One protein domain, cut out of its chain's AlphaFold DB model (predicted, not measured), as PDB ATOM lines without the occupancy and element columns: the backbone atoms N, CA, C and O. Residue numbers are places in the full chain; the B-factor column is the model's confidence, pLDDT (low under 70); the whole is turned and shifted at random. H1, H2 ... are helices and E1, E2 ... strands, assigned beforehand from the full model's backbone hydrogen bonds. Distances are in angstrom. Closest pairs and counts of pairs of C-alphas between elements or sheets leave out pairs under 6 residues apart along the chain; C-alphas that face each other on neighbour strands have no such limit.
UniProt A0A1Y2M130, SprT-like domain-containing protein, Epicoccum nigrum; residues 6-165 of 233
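AT A GLANCE: This is residues 6 to 165 of the 233 residues of the protein "SprT-like domain-containing protein" of Epicoccum nigrum (UniProt A0A1Y2M130). The long helix H5 runs through the middle, covering one face of a strongly twisted three-stranded sheet; H3 and H6 cross H5, with H1 beside H6 and H2 packed on H3. The 160 printed residues include six named helices and three strands, in the order H1 H2 H3 E1 E2 E3 H4 H5 H6. The sheet, E1 E3 E2, is mixed, and so is the class, helices and strands. The whole is compact, with a radius of gyration of the C-alphas of 15.2 A and spans of 43 by 38 by 33 A.

HOW THE PARTS SIT: Start at H1, residues 6 to 20: it touches H6, residues 141 to 154, at a shallow tilt of 15 degrees, the closest C-alphas being Glu 6 and Gly 142, 3.8 A. H2, residues 25 to 35, and H3, residues 43 to 54, form a hairpin, closest at C-alphas Ala 26 and Tyr 49, 5.2 A. E3, residues 89 to 97, is parallel to E1, residues 63 to 68 (N 66 to O 94, 2.8 A), and antiparallel to E2, residues 76 to 82 (N 79 to O 93, 2.8 A). H4, residues 98 to 101, only grazes the sheet. H5, residues 106 to 125, makes two layers, a helix on one face of the sheet, at a height of 8.7 A. Every O i to N i+4 pair is within hydrogen-bond range in H1, H2, H3, H5 and H6; H4 is too short for one.

IN THESE COORDINATES: Find C-alpha 6 at (81.050, 37.692, 8.570), where H1 begins its 21.0 A. H5 runs 28.8 A; H6 ends at C-alpha 154, (91.459, 23.564, 18.963).

THE WHOLE: The printed part has no cut. The link from H5 to H6 is long. Residues 20 to 23, 133 to 136 and 162 to 164 have pLDDT under 70.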
ATOM      1  N   GLU A   6      81.837  37.974   7.358       95.25
ATOM      2  CA  GLU A   6      81.050  37.692   8.570       95.25
ATOM      3  C   GLU A   6      80.037  36.560   8.352       95.25
ATOM      4  O   GLU A   6      79.963  35.619   9.140       95.25
ATOM      5  N   ALA A   7      79.281  36.606   7.251       96.12
ATOM      6  CA  ALA A   7      78.317  35.562   6.928       96.12
ATOM      7  C   ALA A   7      79.012  34.224   6.619       96.12
ATOM      8  O   ALA A   7      78.521  33.167   7.019       96.12
ATOM      9  N   ALA A   8      80.158  34.254   5.934       96.56
ATOM     10  CA  ALA A   8      80.963  33.065   5.670       96.56
ATOM     11  C   ALA A   8      81.546  32.456   6.957       96.56
ATOM     12  O   ALA A   8      81.546  31.229   7.097       96.56
ATOM     13  N   ALA A   9      81.998  33.295   7.895       97.25
ATOM     14  CA  ALA A   9      82.503  32.892   9.203       97.25
ATOM     15  C   ALA A   9      81.405  32.212  10.024       97.25
ATOM     16  O   ALA A   9      81.593  31.091  10.486       97.25
ATOM     17  N   LEU A  10      80.220  32.823  10.119       97.44
ATOM     18  CA  LEU A  10      79.078  32.235  10.829       97.44
ATOM     19  C   LEU A  10      78.673  30.868  10.256       97.44
ATOM     20  O   LEU A  10      78.343  29.964  11.018       97.44
ATOM     21  N   GLN A  11      78.745  30.682   8.933       96.62
ATOM     22  CA  GLN A  11      78.497  29.373   8.316       96.62
ATOM     23  C   GLN A  11      79.566  28.331   8.674       96.62
ATOM     24  O   GLN A  11      79.221  27.171   8.885       96.62
ATOM     25  N   ALA A  12      80.845  28.716   8.729       96.81
ATOM     26  CA  ALA A  12      81.917  27.815   9.165       96.81
ATOM     27  C   ALA A  12      81.751  27.421  10.637       96.81
ATOM     28  O   ALA A  12      81.819  26.243  10.968       96.81
ATOM     29  N   ILE A  13      81.452  28.390  11.505       96.75
ATOM     30  CA  ILE A  13      81.244  28.170  12.942       96.75
ATOM     31  C   ILE A  13      80.036  27.261  13.191       96.75
ATOM     32  O   ILE A  13      80.105  26.353  14.015       96.75
ATOM     33  N   ALA A  14      78.933  27.467  12.465       95.06
ATOM     34  CA  ALA A  14      77.769  26.591  12.556       95.06
ATOM     35  C   ALA A  14      78.121  25.141  12.179       95.06
ATOM     36  O   ALA A  14      77.788  24.225  12.927       95.06
ATOM     37  N   ALA A  15      78.858  24.944  11.079       92.50
ATOM     38  CA  ALA A  15      79.312  23.619  10.657       92.50
ATOM     39  C   ALA A  15      80.255  22.967  11.687       92.50
ATOM     40  O   ALA A  15      80.116  21.782  11.977       92.50
ATOM     41  N   LEU A  16      81.167  23.740  12.288       90.81
ATOM     42  CA  LEU A  16      82.064  23.261  13.345       90.81
ATOM     43  C   LEU A  16      81.287  22.758  14.572       90.81
ATOM     44  O   LEU A  16      81.599  21.700  15.118       90.81
ATOM     45  N   ASN A  17      80.245  23.482  14.985       86.00
ATOM     46  CA  ASN A  17      79.404  23.074  16.111       86.00
ATOM     47  C   ASN A  17      78.649  21.767  15.822       86.00
ATOM     48  O   ASN A  17      78.552  20.912  16.702       86.00
ATOM     49  N   GLU A  18      78.154  21.574  14.598       83.56
ATOM     50  CA  GLU A  18      77.514  20.316  14.185       83.56
ATOM     51  C   GLU A  18      78.502  19.138  14.192       83.56
ATOM     52  O   GLU A  18      78.163  18.054  14.672       83.56
ATOM     53  N   LEU A  19      79.736  19.359  13.727       74.12
ATOM     54  CA  LEU A  19      80.812  18.360  13.730       74.12
ATOM     55  C   LEU A  19      81.225  17.966  15.151       74.12
ATOM     56  O   LEU A  19      81.408  16.784  15.426       74.12
ATOM     57  N   SER A  20      81.294  18.927  16.078       65.56
ATOM     58  CA  SER A  20      81.637  18.666  17.485       65.56
ATOM     59  C   SER A  20      80.653  17.728  18.204       65.56
ATOM     60  O   SER A  20      80.990  17.137  19.230       65.56
ATOM     61  N   ALA A  21      79.446  17.550  17.654       60.91
ATOM     62  CA  ALA A  21      78.449  16.611  18.154       60.91
ATOM     63  C   ALA A  21      78.635  15.170  17.627       60.91
ATOM     64  O   ALA A  21      77.875  14.283  18.018       60.91
ATOM     65  N   GLN A  22      79.618  14.923  16.751       58.72
ATOM     66  CA  GLN A  22      79.941  13.617  16.164       58.72
ATOM     67  C   GLN A  22      81.372  13.169  16.537       58.72
ATOM     68  O   GLN A  22      82.235  14.005  16.799       58.72
ATOM     69  N   PRO A  23      81.681  11.857  16.537       53.00
ATOM     70  CA  PRO A  23      83.060  11.379  16.613       53.00
ATOM     71  C   PRO A  23      83.768  11.643  15.271       53.00
ATOM     72  O   PRO A  23      83.558  10.912  14.303       53.00
ATOM     73  N   GLU A  24      84.569  12.708  15.195       71.19
ATOM     74  CA  GLU A  24      85.275  13.128  13.973       71.19
ATOM     75  C   GLU A  24      86.727  12.614  13.929       71.19
ATOM     76  O   GLU A  24      87.598  13.042  14.690       71.19
ATOM     77  N   ASP A  25      86.988  11.743  12.957       82.94
ATOM     78  CA  ASP A  25      88.303  11.237  12.535       82.94
ATOM     79  C   ASP A  25      89.372  12.332  12.321       82.94
ATOM     80  O   ASP A  25      90.547  12.109  12.616       82.94
ATOM     81  N   ALA A  26      88.988  13.521  11.845       85.69
ATOM     82  CA  ALA A  26      89.908  14.634  11.612       85.69
ATOM     83  C   ALA A  26      90.492  15.195  12.915       85.69
ATOM     84  O   ALA A  26      91.692  15.459  12.990       85.69
ATOM     85  N   LEU A  27      89.668  15.349  13.957       88.44
ATOM     86  CA  LEU A  27      90.126  15.855  15.251       88.44
ATOM     87  C   LEU A  27      91.092  14.871  15.917       88.44
ATOM     88  O   LEU A  27      92.105  15.286  16.485       88.44
ATOM     89  N   ASP A  28      90.804  13.575  15.827       89.31
ATOM     90  CA  ASP A  28      91.685  12.536  16.360       89.31
ATOM     91  C   ASP A  28      93.012  12.475  15.597       89.31
ATOM     92  O   ASP A  28      94.071  12.370  16.220       89.31
ATOM     93  N   ALA A  29      92.987  12.642  14.272       91.62
ATOM     94  CA  ALA A  29      94.204  12.739  13.474       91.62
ATOM     95  C   ALA A  29      95.041  13.979  13.833       91.62
ATOM     96  O   ALA A  29      96.254  13.869  14.016       91.62
ATOM     97  N   ILE A  30      94.414  15.144  14.034       92.19
ATOM     98  CA  ILE A  30      95.104  16.366  14.487       92.19
ATOM     99  C   ILE A  30      95.765  16.141  15.854       92.19
ATOM    100  O   ILE A  30      96.948  16.449  16.028       92.19
ATOM    101  N   LYS A  31      95.043  15.550  16.816       91.25
ATOM    102  CA  LYS A  31      95.591  15.213  18.142       91.25
ATOM    103  C   LYS A  31      96.765  14.241  18.040       91.25
ATOM    104  O   LYS A  31      97.771  14.439  18.720       91.25
ATOM    105  N   ALA A  32      96.664  13.226  17.182       91.44
ATOM    106  CA  ALA A  32      97.747  12.280  16.941       91.44
ATOM    107  C   ALA A  32      98.983  12.984  16.370       91.44
ATOM    108  O   ALA A  32     100.090  12.773  16.864       91.44
ATOM    109  N   ILE A  33      98.796  13.888  15.404       90.75
ATOM    110  CA  ILE A  33      99.879  14.712  14.869       90.75
ATOM    111  C   ILE A  33     100.498  15.536  16.001       90.75
ATOM    112  O   ILE A  33     101.716  15.643  16.053       90.75
ATOM    113  N   PHE A  34      99.730  16.120  16.925       89.50
ATOM    114  CA  PHE A  34     100.281  16.957  18.010       89.50
ATOM    115  C   PHE A  34     101.040  16.142  19.060       89.50
ATOM    116  O   PHE A  34     102.034  16.618  19.602       89.50
ATOM    117  N   GLY A  35     100.604  14.907  19.312       88.19
ATOM    118  CA  GLY A  35     101.212  13.994  20.278       88.19
ATOM    119  C   GLY A  35     102.339  13.112  19.733       88.19
ATOM    120  O   GLY A  35     102.878  12.313  20.494       88.19
ATOM    121  N   ASN A  36     102.704  13.216  18.451       89.50
ATOM    122  CA  ASN A  36     103.657  12.292  17.821       89.50
ATOM    123  C   ASN A  36     105.129  12.491  18.234       89.50
ATOM    124  O   ASN A  36     105.965  11.659  17.896       89.50
ATOM    125  N   GLY A  37     105.457  13.571  18.950       85.12
ATOM    126  CA  GLY A  37     106.823  13.866  19.395       85.12
ATOM    127  C   GLY A  37     107.779  14.325  18.287       85.12
ATOM    128  O   GLY A  37     108.956  14.548  18.565       85.12
ATOM    129  N   GLU A  38     107.295  14.501  17.056       87.56
ATOM    130  CA  GLU A  38     108.111  14.968  15.937       87.56
ATOM    131  C   GLU A  38     108.413  16.471  16.068       87.56
ATOM    132  O   GLU A  38     107.515  17.262  16.395       87.56
ATOM    133  N   PRO A  39     109.654  16.904  15.768       81.69
ATOM    134  CA  PRO A  39     110.050  18.309  15.877       81.69
ATOM    135  C   PRO A  39     109.358  19.199  14.835       81.69
ATOM    136  O   PRO A  39     109.206  20.401  15.051       81.69
ATOM    137  N   PHE A  40     108.915  18.613  13.719       86.31
ATOM    138  CA  PHE A  40     108.265  19.314  12.617       86.31
ATOM    139  C   PHE A  40     106.866  18.764  12.364       86.31
ATOM    140  O   PHE A  40     106.569  17.601  12.630       86.31
ATOM    141  N   VAL A  41     106.002  19.614  11.814       90.56
ATOM    142  CA  VAL A  41     104.645  19.235  11.423       90.56
ATOM    143  C   VAL A  41     104.556  19.035   9.917       90.56
ATOM    144  O   VAL A  41     105.048  19.857   9.141       90.56
ATOM    145  N   ASN A  42     103.895  17.962   9.487       93.56
ATOM    146  CA  ASN A  42     103.536  17.794   8.087       93.56
ATOM    147  C   ASN A  42     102.372  18.736   7.746       93.56
ATOM    148  O   ASN A  42     101.209  18.427   7.994       93.56
ATOM    149  N   VAL A  43     102.695  19.905   7.191       96.00
ATOM    150  CA  VAL A  43     101.708  20.956   6.899       96.00
ATOM    151  C   VAL A  43     100.658  20.534   5.875       96.00
ATOM    152  O   VAL A  43      99.534  21.009   5.952       96.00
ATOM    153  N   HIS A  44     100.981  19.631   4.945       96.75
ATOM    154  CA  HIS A  44     100.032  19.190   3.917       96.75
ATOM    155  C   HIS A  44      98.960  18.263   4.490       96.75
ATOM    156  O   HIS A  44      97.785  18.382   4.154       96.75
ATOM    157  N   GLU A  45      99.375  17.355   5.369       95.38
ATOM    158  CA  GLU A  45      98.472  16.465   6.091       95.38
ATOM    159  C   GLU A  45      97.630  17.252   7.098       95.38
ATOM    160  O   GLU A  45      96.411  17.137   7.121       95.38
ATOM    161  N   LEU A  46      98.260  18.139   7.869       96.00
ATOM    162  CA  LEU A  46      97.532  18.979   8.811       96.00
ATOM    163  C   LEU A  46      96.501  19.876   8.104       96.00
ATOM    164  O   LEU A  46      95.376  20.024   8.576       96.00
ATOM    165  N   PHE A  47      96.864  20.437   6.948       98.12
ATOM    166  CA  PHE A  47      95.966  21.262   6.147       98.12
ATOM    167  C   PHE A  47      94.731  20.498   5.657       98.12
ATOM    168  O   PHE A  47      93.642  21.067   5.661       98.12
ATOM    169  N   SER A  48      94.862  19.224   5.268       96.25
ATOM    170  CA  SER A  48      93.706  18.438   4.816       96.25
ATOM    171  C   SER A  48      92.718  18.173   5.956       96.25
ATOM    172  O   SER A  48      91.507  18.279   5.752       96.25
ATOM    173  N   TYR A  49      93.213  17.921   7.171       96.00
ATOM    174  CA  TYR A  49      92.361  17.779   8.351       96.00
ATOM    175  C   TYR A  49      91.708  19.099   8.760       96.00
ATOM    176  O   TYR A  49      90.525  19.112   9.099       96.00
ATOM    177  N   TYR A  50      92.427  20.218   8.674       97.06
ATOM    178  CA  TYR A  50      91.840  21.536   8.909       97.06
ATOM    179  C   TYR A  50      90.784  21.912   7.878       97.06
ATOM    180  O   TYR A  50      89.767  22.492   8.253       97.06
ATOM    181  N   ASP A  51      90.975  21.566   6.604       97.19
ATOM    182  CA  ASP A  51      89.959  21.813   5.581       97.19
ATOM    183  C   ASP A  51      88.639  21.119   5.925       97.19
ATOM    184  O   ASP A  51      87.567  21.729   5.870       97.19
ATOM    185  N   LYS A  52      88.727  19.863   6.370       94.12
ATOM    186  CA  LYS A  52      87.566  19.102   6.822       94.12
ATOM    187  C   LYS A  52      86.928  19.707   8.072       94.12
ATOM    188  O   LYS A  52      85.729  19.975   8.057       94.12
ATOM    189  N   LEU A  53      87.729  19.946   9.110       94.94
ATOM    190  CA  LEU A  53      87.239  20.337  10.431       94.94
ATOM    191  C   LEU A  53      86.741  21.791  10.483       94.94
ATOM    192  O   LEU A  53      85.698  22.066  11.066       94.94
ATOM    193  N   TYR A  54      87.471  22.729   9.876       96.81
ATOM    194  CA  TYR A  54      87.229  24.170  10.035       96.81
ATOM    195  C   TYR A  54      86.697  24.857   8.778       96.81
ATOM    196  O   TYR A  54      86.025  25.885   8.880       96.81
ATOM    197  N   PHE A  55      86.972  24.314   7.589       97.12
ATOM    198  CA  PHE A  55      86.756  25.036   6.329       97.12
ATOM    199  C   PHE A  55      85.802  24.336   5.356       97.12
ATOM    200  O   PHE A  55      85.724  24.705   4.180       97.12
ATOM    201  N   ARG A  56      84.996  23.394   5.864       94.94
ATOM    202  CA  ARG A  56      83.872  22.762   5.150       94.94
ATOM    203  C   ARG A  56      84.298  22.017   3.875       94.94
ATOM    204  O   ARG A  56      83.497  21.902   2.946       94.94
ATOM    205  N   ASN A  57      85.528  21.502   3.829       95.25
ATOM    206  CA  ASN A  57      86.125  20.829   2.666       95.25
ATOM    207  C   ASN A  57      86.162  21.707   1.394       95.25
ATOM    208  O   ASN A  57      85.951  21.220   0.279       95.25
ATOM    209  N   LEU A  58      86.351  23.021   1.550       96.44
ATOM    210  CA  LEU A  58      86.351  23.972   0.434       96.44
ATOM    211  C   LEU A  58      87.758  24.347  -0.050       96.44
ATOM    212  O   LEU A  58      87.885  24.864  -1.165       96.44
ATOM    213  N   LEU A  59      88.800  24.113   0.751       97.81
ATOM    214  CA  LEU A  59      90.149  24.606   0.487       97.81
ATOM    215  C   LEU A  59      90.979  23.657  -0.376       97.81
ATOM    216  O   LEU A  59      91.525  24.097  -1.386       97.81
ATOM    217  N   VAL A  60      91.065  22.368  -0.038       97.19
ATOM    218  CA  VAL A  60      91.941  21.393  -0.718       97.19
ATOM    219  C   VAL A  60      91.785  21.399  -2.251       97.19
ATOM    220  O   VAL A  60      92.802  21.359  -2.945       97.19
ATOM    221  N   PRO A  61      90.578  21.537  -2.839       96.06
ATOM    222  CA  PRO A  61      90.429  21.582  -4.298       96.06
ATOM    223  C   PRO A  61      91.021  22.832  -4.976       96.06
ATOM    224  O   PRO A  61      91.173  22.856  -6.201       96.06
ATOM    225  N   ARG A  62      91.285  23.904  -4.221       96.06
ATOM    226  CA  ARG A  62      91.631  25.237  -4.750       96.06
ATOM    227  C   ARG A  62      92.934  25.805  -4.199       96.06
ATOM    228  O   ARG A  62      93.426  26.779  -4.769       96.06
ATOM    229  N   VAL A  63      93.469  25.236  -3.125       98.00
ATOM    230  CA  VAL A  63      94.582  25.798  -2.361       98.00
ATOM    231  C   VAL A  63      95.793  24.870  -2.419       98.00
ATOM    232  O   VAL A  63      95.697  23.681  -2.131       98.00
ATOM    233  N   GLU A  64      96.947  25.429  -2.770       97.56
ATOM    234  CA  GLU A  64      98.250  24.767  -2.706       97.56
ATOM    235  C   GLU A  64      99.036  25.330  -1.516       97.56
ATOM    236  O   GLU A  64      99.288  26.530  -1.464       97.56
ATOM    237  N   VAL A  65      99.440  24.480  -0.573       98.38
ATOM    238  CA  VAL A  65     100.344  24.870   0.523       98.38
ATOM    239  C   VAL A  65     101.776  24.587   0.089       98.38
ATOM    240  O   VAL A  65     102.049  23.476  -0.358       98.38
ATOM    241  N   ILE A  66     102.690  25.550   0.221       97.81
ATOM    242  CA  ILE A  66     104.110  25.366  -0.102       97.81
ATOM    243  C   ILE A  66     105.036  25.985   0.947       97.81
ATOM    244  O   ILE A  66     104.705  26.971   1.598       97.81
ATOM    245  N   TRP A  67     106.247  25.439   1.050       97.44
ATOM    246  CA  TRP A  67     107.353  26.060   1.775       97.44
ATOM    247  C   TRP A  67     108.134  27.001   0.854       97.44
ATOM    248  O   TRP A  67     108.562  26.607  -0.232       97.44
ATOM    249  N   SER A  68     108.341  28.239   1.297       96.19
ATOM    250  CA  SER A  68     109.043  29.277   0.549       96.19
ATOM    251  C   SER A  68     110.403  29.577   1.185       96.19
ATOM    252  O   SER A  68     110.463  30.124   2.291       96.19
ATOM    253  N   PRO A  69     111.523  29.295   0.490       93.19
ATOM    254  CA  PRO A  69     112.863  29.575   1.004       93.19
ATOM    255  C   PRO A  69     113.236  31.065   0.928       93.19
ATOM    256  O   PRO A  69     114.304  31.455   1.390       93.19
ATOM    257  N   ARG A  70     112.392  31.903   0.307       90.00
ATOM    258  CA  ARG A  70     112.664  33.332   0.068       90.00
ATOM    259  C   ARG A  70     111.706  34.270   0.799       90.00
ATOM    260  O   ARG A  70     111.984  35.469   0.874       90.00
ATOM    261  N   LEU A  71     110.601  33.753   1.335       90.56
ATOM    262  CA  LEU A  71     109.650  34.546   2.102       90.56
ATOM    263  C   LEU A  71     110.289  34.951   3.436       90.56
ATOM    264  O   LEU A  71     110.532  34.113   4.293       90.56
ATOM    265  N   THR A  72     110.611  36.233   3.589       87.81
ATOM    266  CA  THR A  72     111.331  36.782   4.761       87.81
ATOM    267  C   THR A  72     110.642  37.999   5.373       87.81
ATOM    268  O   THR A  72     111.128  38.548   6.353       87.81
ATOM    269  N   LEU A  73     109.529  38.451   4.787       84.62
ATOM    270  CA  LEU A  73     108.783  39.629   5.249       84.62
ATOM    271  C   LEU A  73     107.657  39.280   6.228       84.62
ATOM    272  O   LEU A  73     107.228  40.148   6.982       84.62
ATOM    273  N   CYS A  74     107.190  38.036   6.201       88.44
ATOM    274  CA  CYS A  74     106.147  37.480   7.054       88.44
ATOM    275  C   CYS A  74     106.312  35.956   7.098       88.44
ATOM    276  O   CYS A  74     106.963  35.374   6.227       88.44
ATOM    277  N   ALA A  75     105.745  35.306   8.115       92.38
ATOM    278  CA  ALA A  75     105.845  33.855   8.258       92.38
ATOM    279  C   ALA A  75     104.928  33.080   7.301       92.38
ATOM    280  O   ALA A  75     105.224  31.929   6.989       92.38
ATOM    281  N   GLY A  76     103.853  33.708   6.825       94.62
ATOM    282  CA  GLY A  76     102.885  33.139   5.896       94.62
ATOM    283  C   GLY A  76     102.366  34.199   4.928       94.62
ATOM    284  O   GLY A  76     102.422  35.390   5.235       94.62
ATOM    285  N   ILE A  77     101.922  33.784   3.741       93.62
ATOM    286  CA  ILE A  77     101.154  34.642   2.833       93.62
ATOM    287  C   ILE A  77     100.164  33.827   1.996       93.62
ATOM    288  O   ILE A  77     100.498  32.772   1.453       93.62
ATOM    289  N   CYS A  78      98.953  34.362   1.851       95.31
ATOM    290  CA  CYS A  78      97.904  33.853   0.977       95.31
ATOM    291  C   CYS A  78      97.864  34.620  -0.357       95.31
ATOM    292  O   CYS A  78      97.419  35.770  -0.429       95.31
ATOM    293  N   GLU A  79      98.261  33.966  -1.451       93.88
ATOM    294  CA  GLU A  79      98.308  34.560  -2.787       93.88
ATOM    295  C   GLU A  79      97.230  34.005  -3.722       93.88
ATOM    296  O   GLU A  79      97.092  32.796  -3.918       93.88
ATOM    297  N   LEU A  80      96.489  34.901  -4.378       94.12
ATOM    298  CA  LEU A  80      95.558  34.527  -5.437       94.12
ATOM    299  C   LEU A  80      96.285  34.341  -6.768       94.12
ATOM    300  O   LEU A  80      97.033  35.213  -7.209       94.12
ATOM    301  N   SER A  81      95.956  33.268  -7.479       90.88
ATOM    302  CA  SER A  81      96.432  33.036  -8.841       90.88
ATOM    303  C   SER A  81      95.275  33.030  -9.835       90.88
ATOM    304  O   SER A  81      94.148  32.605  -9.543       90.88
ATOM    305  N   LYS A  82      95.552  33.568 -11.023       89.94
ATOM    306  CA  LYS A  82      94.590  33.628 -12.118       89.94
ATOM    307  C   LYS A  82      94.810  32.458 -13.055       89.94
ATOM    308  O   LYS A  82      95.942  32.125 -13.393       89.94
ATOM    309  N   ASP A  83      93.711  31.886 -13.512       88.06
ATOM    310  CA  ASP A  83      93.714  30.947 -14.617       88.06
ATOM    311  C   ASP A  83      94.207  31.661 -15.895       88.06
ATOM    312  O   ASP A  83      93.625  32.685 -16.270       88.06
ATOM    313  N   PRO A  84      95.262  31.165 -16.569       88.38
ATOM    314  CA  PRO A  84      95.830  31.838 -17.737       88.38
ATOM    315  C   PRO A  84      94.871  31.959 -18.927       88.38
ATOM    316  O   PRO A  84      94.996  32.896 -19.711       88.38
ATOM    317  N   ALA A  85      93.919  31.033 -19.073       93.12
ATOM    318  CA  ALA A  85      92.991  31.011 -20.200       93.12
ATOM    319  C   ALA A  85      91.799  31.955 -19.983       93.12
ATOM    320  O   ALA A  85      91.329  32.598 -20.919       93.12
ATOM    321  N   THR A  86      91.304  32.050 -18.748       93.12
ATOM    322  CA  THR A  86      90.098  32.828 -18.415       93.12
ATOM    323  C   THR A  86      90.392  34.155 -17.718       93.12
ATOM    324  O   THR A  86      89.491  34.986 -17.589       93.12
ATOM    325  N   ASN A  87      91.628  34.366 -17.253       90.69
ATOM    326  CA  ASN A  87      92.072  35.513 -16.453       90.69
ATOM    327  C   ASN A  87      91.242  35.735 -15.167       90.69
ATOM    328  O   ASN A  87      91.209  36.836 -14.608       90.69
ATOM    329  N   LYS A  88      90.554  34.690 -14.691       91.62
ATOM    330  CA  LYS A  88      89.773  34.695 -13.448       91.62
ATOM    331  C   LYS A  88      90.586  34.082 -12.322       91.62
ATOM    332  O   LYS A  88      91.360  33.158 -12.553       91.62
ATOM    333  N   PHE A  89      90.387  34.566 -11.100       92.56
ATOM    334  CA  PHE A  89      90.924  33.893  -9.922       92.56
ATOM    335  C   PHE A  89      90.256  32.526  -9.768       92.56
ATOM    336  O   PHE A  89      89.029  32.423  -9.804       92.56
ATOM    337  N   THR A  90      91.069  31.478  -9.662       92.12
ATOM    338  CA  THR A  90      90.582  30.092  -9.550       92.12
ATOM    339  C   THR A  90      91.312  29.286  -8.488       92.12
ATOM    340  O   THR A  90      90.758  28.288  -8.019       92.12
ATOM    341  N   ARG A  91      92.521  29.711  -8.103       94.94
ATOM    342  CA  ARG A  91      93.407  28.996  -7.185       94.94
ATOM    343  C   ARG A  91      94.113  29.941  -6.222       94.94
ATOM    344  O   ARG A  91      94.324  31.113  -6.536       94.94
ATOM    345  N   ILE A  92      94.529  29.392  -5.090       97.12
ATOM    346  CA  ILE A  92      95.257  30.078  -4.022       97.12
ATOM    347  C   ILE A  92      96.556  29.324  -3.743       97.12
ATOM    348  O   ILE A  92      96.577  28.095  -3.789       97.12
ATOM    349  N   ARG A  93      97.625  30.053  -3.437       97.31
ATOM    350  CA  ARG A  93      98.878  29.513  -2.909       97.31
ATOM    351  C   ARG A  93      99.076  30.048  -1.493       97.31
ATOM    352  O   ARG A  93      99.057  31.261  -1.311       97.31
ATOM    353  N   LEU A  94      99.240  29.164  -0.513       97.81
ATOM    354  CA  LEU A  94      99.680  29.529   0.835       97.81
ATOM    355  C   LEU A  94     101.174  29.251   0.919       97.81
ATOM    356  O   LEU A  94     101.589  28.092   0.878       97.81
ATOM    357  N   GLU A  95     101.982  30.302   0.995       97.50
ATOM    358  CA  GLU A  95     103.418  30.156   1.201       97.50
ATOM    359  C   GLU A  95     103.751  30.282   2.684       97.50
ATOM    360  O   GLU A  95     103.423  31.287   3.306       97.50
ATOM    361  N   LEU A  96     104.442  29.287   3.237       97.12
ATOM    362  CA  LEU A  96     105.002  29.315   4.586       97.12
ATOM    363  C   LEU A  96     106.504  29.593   4.517       97.12
ATOM    364  O   LEU A  96     107.232  28.974   3.740       97.12
ATOM    365  N   SER A  97     106.989  30.521   5.333       95.94
ATOM    366  CA  SER A  97     108.389  30.936   5.352       95.94
ATOM    367  C   SER A  97     109.266  29.863   5.985       95.94
ATOM    368  O   SER A  97     109.270  29.685   7.203       95.94
ATOM    369  N   THR A  98     110.089  29.194   5.178       94.19
ATOM    370  CA  THR A  98     111.150  28.342   5.727       94.19
ATOM    371  C   THR A  98     112.116  29.150   6.610       94.19
ATOM    372  O   THR A  98     112.358  28.717   7.736       94.19
ATOM    373  N   PRO A  99     112.621  30.335   6.191       91.00
ATOM    374  CA  PRO A  99     113.565  31.109   7.002       91.00
ATOM    375  C   PRO A  99     113.035  31.532   8.380       91.00
ATOM    376  O   PRO A  99     113.815  31.600   9.330       91.00
ATOM    377  N   LEU A 100     111.737  31.829   8.500       90.69
ATOM    378  CA  LEU A 100     111.149  32.314   9.752       90.69
ATOM    379  C   LEU A 100     110.598  31.193  10.635       90.69
ATOM    380  O   LEU A 100     110.534  31.391  11.840       90.69
ATOM    381  N   LEU A 101     110.223  30.034  10.080       92.06
ATOM    382  CA  LEU A 101     109.537  28.978  10.839       92.06
ATOM    383  C   LEU A 101     110.409  27.758  11.173       92.06
ATOM    384  O   LEU A 101     110.135  27.081  12.158       92.06
ATOM    385  N   GLN A 102     111.467  27.467  10.407       89.75
ATOM    386  CA  GLN A 102     112.206  26.194  10.522       89.75
ATOM    387  C   GLN A 102     112.893  25.946  11.879       89.75
ATOM    388  O   GLN A 102     113.210  24.805  12.200       89.75
ATOM    389  N   TYR A 103     113.145  26.994  12.666       86.88
ATOM    390  CA  TYR A 103     113.768  26.898  13.996       86.88
ATOM    391  C   TYR A 103     112.839  27.362  15.120       86.88
ATOM    392  O   TYR A 103     113.285  27.596  16.242       86.88
ATOM    393  N   ARG A 104     111.553  27.532  14.815       87.81
ATOM    394  CA  ARG A 104     110.548  27.990  15.768       87.81
ATOM    395  C   ARG A 104     109.822  26.806  16.399       87.81
ATOM    396  O   ARG A 104     109.814  25.711  15.828       87.81
ATOM    397  N   PRO A 105     109.179  27.012  17.560       90.44
ATOM    398  CA  PRO A 105     108.233  26.048  18.086       90.44
ATOM    399  C   PRO A 105     107.202  25.671  17.025       90.44
ATOM    400  O   PRO A 105     106.737  26.495  16.238       90.44
ATOM    401  N   ARG A 106     106.809  24.402  17.024       91.62
ATOM    402  CA  ARG A 106     105.865  23.859  16.048       91.62
ATOM    403  C   ARG A 106     104.520  24.601  16.026       91.62
ATOM    404  O   ARG A 106     103.906  24.708  14.965       91.62
ATOM    405  N   SER A 107     104.095  25.132  17.175       92.38
ATOM    406  CA  SER A 107     102.909  25.983  17.321       92.38
ATOM    407  C   SER A 107     102.917  27.165  16.353       92.38
ATOM    408  O   SER A 107     101.881  27.477  15.781       92.38
ATOM    409  N   ASP A 108     104.076  27.766  16.087       93.06
ATOM    410  CA  ASP A 108     104.185  28.931  15.206       93.06
ATOM    411  C   ASP A 108     103.846  28.560  13.759       93.06
ATOM    412  O   ASP A 108     103.096  29.271  13.090       93.06
ATOM    413  N   THR A 109     104.329  27.403  13.291       95.06
ATOM    414  CA  THR A 109     103.956  26.864  11.973       95.06
ATOM    415  C   THR A 109     102.459  26.559  11.910       95.06
ATOM    416  O   THR A 109     101.806  26.883  10.921       95.06
ATOM    417  N   ILE A 110     101.905  25.957  12.968       95.94
ATOM    418  CA  ILE A 110     100.486  25.590  13.042       95.94
ATOM    419  C   ILE A 110      99.587  26.832  12.992       95.94
ATOM    420  O   ILE A 110      98.674  26.894  12.168       95.94
ATOM    421  N   ASN A 111      99.862  27.822  13.841       96.44
ATOM    422  CA  ASN A 111      99.098  29.063  13.918       96.44
ATOM    423  C   ASN A 111      99.214  29.860  12.611       96.44
ATOM    424  O   ASN A 111      98.214  30.382  12.126       96.44
ATOM    425  N   THR A 112     100.402  29.889  11.993       96.50
ATOM    426  CA  THR A 112     100.601  30.531  10.684       96.50
ATOM    427  C   THR A 112      99.789  29.832   9.592       96.50
ATOM    428  O   THR A 112      99.104  30.496   8.821       96.50
ATOM    429  N   LEU A 113      99.793  28.495   9.537       97.94
ATOM    430  CA  LEU A 113      99.001  27.749   8.555       97.94
ATOM    431  C   LEU A 113      97.496  28.028   8.694       97.94
ATOM    432  O   LEU A 113      96.828  28.251   7.687       97.94
ATOM    433  N   LEU A 114      96.966  28.031   9.921       98.12
ATOM    434  CA  LEU A 114      95.557  28.348  10.177       98.12
ATOM    435  C   LEU A 114      95.212  29.788   9.790       98.12
ATOM    436  O   LEU A 114      94.186  30.004   9.151       98.12
ATOM    437  N   HIS A 115      96.077  30.751  10.122       97.69
ATOM    438  CA  HIS A 115      95.914  32.153   9.739       97.69
ATOM    439  C   HIS A 115      95.741  32.301   8.218       97.69
ATOM    440  O   HIS A 115      94.739  32.844   7.745       97.69
ATOM    441  N   GLU A 116      96.664  31.734   7.437       97.69
ATOM    442  CA  GLU A 116      96.593  31.801   5.974       97.69
ATOM    443  C   GLU A 116      95.400  31.007   5.405       97.69
ATOM    444  O   GLU A 116      94.787  31.411   4.413       97.69
ATOM    445  N   ALA A 117      95.013  29.896   6.042       98.44
ATOM    446  CA  ALA A 117      93.847  29.107   5.642       98.44
ATOM    447  C   ALA A 117      92.517  29.854   5.860       98.44
ATOM    448  O   ALA A 117      91.609  29.735   5.034       98.44
ATOM    449  N   ILE A 118      92.411  30.681   6.907       98.12
ATOM    450  CA  ILE A 118      91.250  31.556   7.135       98.12
ATOM    451  C   ILE A 118      91.119  32.574   5.993       98.12
ATOM    452  O   ILE A 118      90.028  32.735   5.437       98.12
ATOM    453  N   HIS A 119      92.219  33.211   5.571       97.12
ATOM    454  CA  HIS A 119      92.204  34.079   4.387       97.12
ATOM    455  C   HIS A 119      91.739  33.330   3.133       97.12
ATOM    456  O   HIS A 119      90.886  33.824   2.390       97.12
ATOM    457  N   ALA A 120      92.260  32.119   2.909       97.69
ATOM    458  CA  ALA A 120      91.880  31.288   1.772       97.69
ATOM    459  C   ALA A 120      90.378  30.967   1.761       97.69
ATOM    460  O   ALA A 120      89.725  31.069   0.716       97.69
ATOM    461  N   TYR A 121      89.821  30.628   2.926       98.00
ATOM    462  CA  TYR A 121      88.400  30.343   3.094       98.00
ATOM    463  C   TYR A 121      87.531  31.535   2.698       98.00
ATOM    464  O   TYR A 121      86.579  31.367   1.927       98.00
ATOM    465  N   PHE A 122      87.875  32.745   3.138       97.00
ATOM    466  CA  PHE A 122      87.126  33.931   2.735       97.00
ATOM    467  C   PHE A 122      87.258  34.211   1.250       97.00
ATOM    468  O   PHE A 122      86.236  34.328   0.583       97.00
ATOM    469  N   PHE A 123      88.464  34.185   0.675       96.00
ATOM    470  CA  PHE A 123      88.605  34.340  -0.774       96.00
ATOM    471  C   PHE A 123      87.720  33.362  -1.560       96.00
ATOM    472  O   PHE A 123      87.104  33.758  -2.548       96.00
ATOM    473  N   ILE A 124      87.600  32.106  -1.134       95.56
ATOM    474  CA  ILE A 124      86.766  31.120  -1.831       95.56
ATOM    475  C   ILE A 124      85.269  31.403  -1.637       95.56
ATOM    476  O   ILE A 124      84.498  31.345  -2.599       95.56
ATOM    477  N   THR A 125      84.842  31.734  -0.420       95.62
ATOM    478  CA  THR A 125      83.420  31.883  -0.061       95.62
ATOM    479  C   THR A 125      82.821  33.242  -0.421       95.62
ATOM    480  O   THR A 125      81.617  33.336  -0.663       95.62
ATOM    481  N   THR A 126      83.643  34.283  -0.559       93.50
ATOM    482  CA  THR A 126      83.210  35.658  -0.861       93.50
ATOM    483  C   THR A 126      83.511  36.068  -2.301       93.50
ATOM    484  O   THR A 126      83.653  37.241  -2.643       93.50
ATOM    485  N   SER A 127      83.537  35.085  -3.211       91.38
ATOM    486  CA  SER A 127      83.734  35.302  -4.652       91.38
ATOM    487  C   SER A 127      85.053  36.011  -4.984       91.38
ATOM    488  O   SER A 127      85.089  36.915  -5.824       91.38
ATOM    489  N   TRP A 128      86.141  35.572  -4.349       91.81
ATOM    490  CA  TRP A 128      87.509  36.074  -4.523       91.81
ATOM    491  C   TRP A 128      87.697  37.515  -4.049       91.81
ATOM    492  O   TRP A 128      88.556  38.237  -4.557       91.81
ATOM    493  N   ARG A 129      86.872  37.942  -3.087       85.50
ATOM    494  CA  ARG A 129      86.859  39.295  -2.525       85.50
ATOM    495  C   ARG A 129      86.850  39.225  -0.998       85.50
ATOM    496  O   ARG A 129      85.844  39.521  -0.370       85.50
ATOM    497  N   HIS A 130      87.988  38.843  -0.425       88.62
ATOM    498  CA  HIS A 130      88.234  38.924   1.019       88.62
ATOM    499  C   HIS A 130      88.291  40.390   1.478       88.62
ATOM    500  O   HIS A 130      88.924  41.217   0.805       88.62
ATOM    501  N   SER A 131      87.631  40.729   2.587       81.25
ATOM    502  CA  SER A 131      87.637  42.086   3.136       81.25
ATOM    503  C   SER A 131      89.009  42.433   3.691       81.25
ATOM    504  O   SER A 131      89.639  41.648   4.393       81.25
ATOM    505  N   ARG A 132      89.465  43.658   3.422       73.81
ATOM    506  CA  ARG A 132      90.715  44.166   3.994       73.81
ATOM    507  C   ARG A 132      90.548  44.830   5.360       73.81
ATOM    508  O   ARG A 132      91.559  45.122   5.979       73.81
ATOM    509  N   GLY A 133      89.314  45.023   5.833       63.59
ATOM    510  CA  GLY A 133      89.044  45.824   7.032       63.59
ATOM    511  C   GLY A 133      89.434  47.301   6.865       63.59
ATOM    512  O   GLY A 133      89.932  47.710   5.813       63.59
ATOM    513  N   ASP A 134      89.201  48.097   7.910       67.06
ATOM    514  CA  ASP A 134      89.509  49.538   7.922       67.06
ATOM    515  C   ASP A 134      91.018  49.822   8.025       67.06
ATOM    516  O   ASP A 134      91.499  50.850   7.551       67.06
ATOM    517  N   ASP A 135      91.778  48.897   8.612       66.75
ATOM    518  CA  ASP A 135      93.238  48.962   8.741       66.75
ATOM    519  C   ASP A 135      93.978  48.450   7.489       66.75
ATOM    520  O   ASP A 135      95.200  48.573   7.379       66.75
ATOM    521  N   GLY A 136      93.240  47.892   6.523       68.56
ATOM    522  CA  GLY A 136      93.768  47.361   5.275       68.56
ATOM    523  C   GLY A 136      94.507  46.026   5.407       68.56
ATOM    524  O   GLY A 136      95.093  45.584   4.412       68.56
ATOM    525  N   THR A 137      94.500  45.391   6.585       75.62
ATOM    526  CA  THR A 137      95.326  44.210   6.881       75.62
ATOM    527  C   THR A 137      94.688  42.886   6.469       75.62
ATOM    528  O   THR A 137      95.403  41.901   6.334       75.62
ATOM    529  N   GLY A 138      93.377  42.845   6.208       81.50
ATOM    530  CA  GLY A 138      92.681  41.582   5.930       81.50
ATOM    531  C   GLY A 138      92.013  40.944   7.144       81.50
ATOM    532  O   GLY A 138      91.510  39.830   7.021       81.50
ATOM    533  N   HIS A 139      91.977  41.619   8.294       91.62
ATOM    534  CA  HIS A 139      91.535  41.026   9.561       91.62
ATOM    535  C   HIS A 139      90.272  41.684  10.129       91.62
ATOM    536  O   HIS A 139      90.185  41.990  11.319       91.62
ATOM    537  N   GLY A 140      89.273  41.920   9.274       90.75
ATOM    538  CA  GLY A 140      87.970  42.440   9.702       90.75
ATOM    539  C   GLY A 140      87.210  41.490  10.642       90.75
ATOM    540  O   GLY A 140      87.679  40.401  10.974       90.75
ATOM    541  N   VAL A 141      85.994  41.880  11.031       92.12
ATOM    542  CA  VAL A 141      85.156  41.146  12.002       92.12
ATOM    543  C   VAL A 141      84.989  39.666  11.642       92.12
ATOM    544  O   VAL A 141      85.147  38.811  12.507       92.12
ATOM    545  N   GLY A 142      84.737  39.341  10.369       94.50
ATOM    546  CA  GLY A 142      84.610  37.947   9.924       94.50
ATOM    547  C   GLY A 142      85.856  37.103  10.213       94.50
ATOM    548  O   GLY A 142      85.730  35.977  10.690       94.50
ATOM    549  N   PHE A 143      87.052  37.664   9.998       95.75
ATOM    550  CA  PHE A 143      88.311  36.990  10.315       95.75
ATOM    551  C   PHE A 143      88.458  36.746  11.808       95.75
ATOM    552  O   PHE A 143      88.713  35.615  12.207       95.75
ATOM    553  N   GLN A 144      88.259  37.784  12.620       95.12
ATOM    554  CA  GLN A 144      88.394  37.687  14.074       95.12
ATOM    555  C   GLN A 144      87.419  36.652  14.649       95.12
ATOM    556  O   GLN A 144      87.837  35.774  15.393       95.12
ATOM    557  N   LEU A 145      86.155  36.660  14.205       96.69
ATOM    558  CA  LEU A 145      85.152  35.677  14.627       96.69
ATOM    559  C   LEU A 145      85.565  34.232  14.322       96.69
ATOM    560  O   LEU A 145      85.423  33.357  15.177       96.69
ATOM    561  N   LEU A 146      86.048  33.962  13.104       97.81
ATOM    562  CA  LEU A 146      86.445  32.608  12.721       97.81
ATOM    563  C   LEU A 146      87.740  32.176  13.425       97.81
ATOM    564  O   LEU A 146      87.817  31.042  13.896       97.81
ATOM    565  N   ALA A 147      88.724  33.071  13.539       97.50
ATOM    566  CA  ALA A 147      89.962  32.814  14.269       97.50
ATOM    567  C   ALA A 147      89.685  32.491  15.745       97.50
ATOM    568  O   ALA A 147      90.170  31.478  16.242       97.50
ATOM    569  N   ASP A 148      88.840  33.276  16.418       97.81
ATOM    570  CA  ASP A 148      88.468  33.052  17.817       97.81
ATOM    571  C   ASP A 148      87.735  31.719  18.009       97.81
ATOM    572  O   ASP A 148      88.012  30.985  18.959       97.81
ATOM    573  N   ALA A 149      86.818  31.362  17.106       97.56
ATOM    574  CA  ALA A 149      86.126  30.077  17.167       97.56
ATOM    575  C   ALA A 149      87.093  28.891  17.005       97.56
ATOM    576  O   ALA A 149      87.013  27.919  17.759       97.56
ATOM    577  N   ILE A 150      88.035  28.986  16.062       97.19
ATOM    578  CA  ILE A 150      89.068  27.969  15.836       97.19
ATOM    579  C   ILE A 150      90.005  27.869  17.047       97.19
ATOM    580  O   ILE A 150      90.251  26.761  17.527       97.19
ATOM    581  N   ASN A 151      90.473  29.002  17.580       97.19
ATOM    582  CA  ASN A 151      91.319  29.063  18.774       97.19
ATOM    583  C   ASN A 151      90.646  28.382  19.968       97.19
ATOM    584  O   ASN A 151      91.242  27.497  20.582       97.19
ATOM    585  N   ASN A 152      89.386  28.726  20.246       95.75
ATOM    586  CA  ASN A 152      88.624  28.150  21.355       95.75
ATOM    587  C   ASN A 152      88.359  26.650  21.180       95.75
ATOM    588  O   ASN A 152      88.359  25.908  22.159       95.75
ATOM    589  N   HIS A 153      88.138  26.186  19.948       94.69
ATOM    590  CA  HIS A 153      87.879  24.772  19.686       94.69
ATOM    591  C   HIS A 153      89.150  23.914  19.762       94.69
ATOM    592  O   HIS A 153      89.129  22.810  20.303       94.69
ATOM    593  N   GLY A 154      90.243  24.363  19.142       92.06
ATOM    594  CA  GLY A 154      91.459  23.564  18.963       92.06
ATOM    595  C   GLY A 154      92.613  23.910  19.902       92.06
ATOM    596  O   GLY A 154      93.658  23.271  19.809       92.06
ATOM    597  N   ASN A 155      92.425  24.882  20.802       93.75
ATOM    598  CA  ASN A 155      93.465  25.427  21.676       93.75
ATOM    599  C   ASN A 155      94.666  25.976  20.877       93.75
ATOM    600  O   ASN A 155      95.818  25.607  21.114       93.75
ATOM    601  N   TYR A 156      94.357  26.830  19.898       95.69
ATOM    602  CA  TYR A 156      95.327  27.554  19.068       95.69
ATOM    603  C   TYR A 156      95.494  29.006  19.516       95.69
ATOM    604  O   TYR A 156      94.723  29.517  20.325       95.69
ATOM    605  N   GLU A 157      96.483  29.678  18.930       95.69
ATOM    606  CA  GLU A 157      96.803  31.083  19.189       95.69
ATOM    607  C   GLU A 157      96.935  31.852  17.865       95.69
ATOM    608  O   GLU A 157      97.914  32.555  17.610       95.69
ATOM    609  N   VAL A 158      95.961  31.684  16.968       95.19
ATOM    610  CA  VAL A 158      95.884  32.468  15.732       95.19
ATOM    611  C   VAL A 158      95.591  33.920  16.097       95.19
ATOM    612  O   VAL A 158      94.581  34.207  16.736       95.19
ATOM    613  N   THR A 159      96.454  34.841  15.673       90.31
ATOM    614  CA  THR A 159      96.268  36.283  15.890       90.31
ATOM    615  C   THR A 159      96.260  37.041  14.564       90.31
ATOM    616  O   THR A 159      96.616  36.490  13.521       90.31
ATOM    617  N   ILE A 160      95.860  38.315  14.602       86.75
ATOM    618  CA  ILE A 160      95.873  39.222  13.439       86.75
ATOM    619  C   ILE A 160      97.269  39.796  13.135       86.75
ATOM    620  O   ILE A 160      97.460  40.457  12.117       86.75
ATOM    621  N   TYR A 161      98.242  39.582  14.026       77.38
ATOM    622  CA  TYR A 161      99.605  40.082  13.880       77.38
ATOM    623  C   TYR A 161     100.575  38.920  13.691       77.38
ATOM    624  O   TYR A 161     100.574  37.945  14.439       77.38
ATOM    625  N   HIS A 162     101.497  39.054  12.745       68.62
ATOM    626  CA  HIS A 162     102.659  38.177  12.704       68.62
ATOM    627  C   HIS A 162     103.629  38.594  13.821       68.62
ATOM    628  O   HIS A 162     104.081  39.735  13.855       68.62
ATOM    629  N   THR A 163     103.981  37.696  14.739       65.81
ATOM    630  CA  THR A 163     104.851  38.001  15.896       65.81
ATOM    631  C   THR A 163     106.350  38.063  15.562       65.81
ATOM    632  O   THR A 163     107.161  38.315  16.443       65.81
ATOM    633  N   PHE A 164     106.730  37.924  14.288       67.44
ATOM    634  CA  PHE A 164     108.113  37.732  13.819       67.44
ATOM    635  C   PHE A 164     108.874  39.038  13.520       67.44
ATOM    636  O   PHE A 164     109.672  39.089  12.587       67.44
ATOM    637  N   HIS A 165     108.588  40.132  14.231       70.12
ATOM    638  CA  HIS A 165     109.111  41.460  13.874       70.12
ATOM    639  C   HIS A 165     110.646  41.527  13.930       70.12
ATOM    640  O   HIS A 165     111.267  42.039  12.998       70.12
TER     641      HIS A 165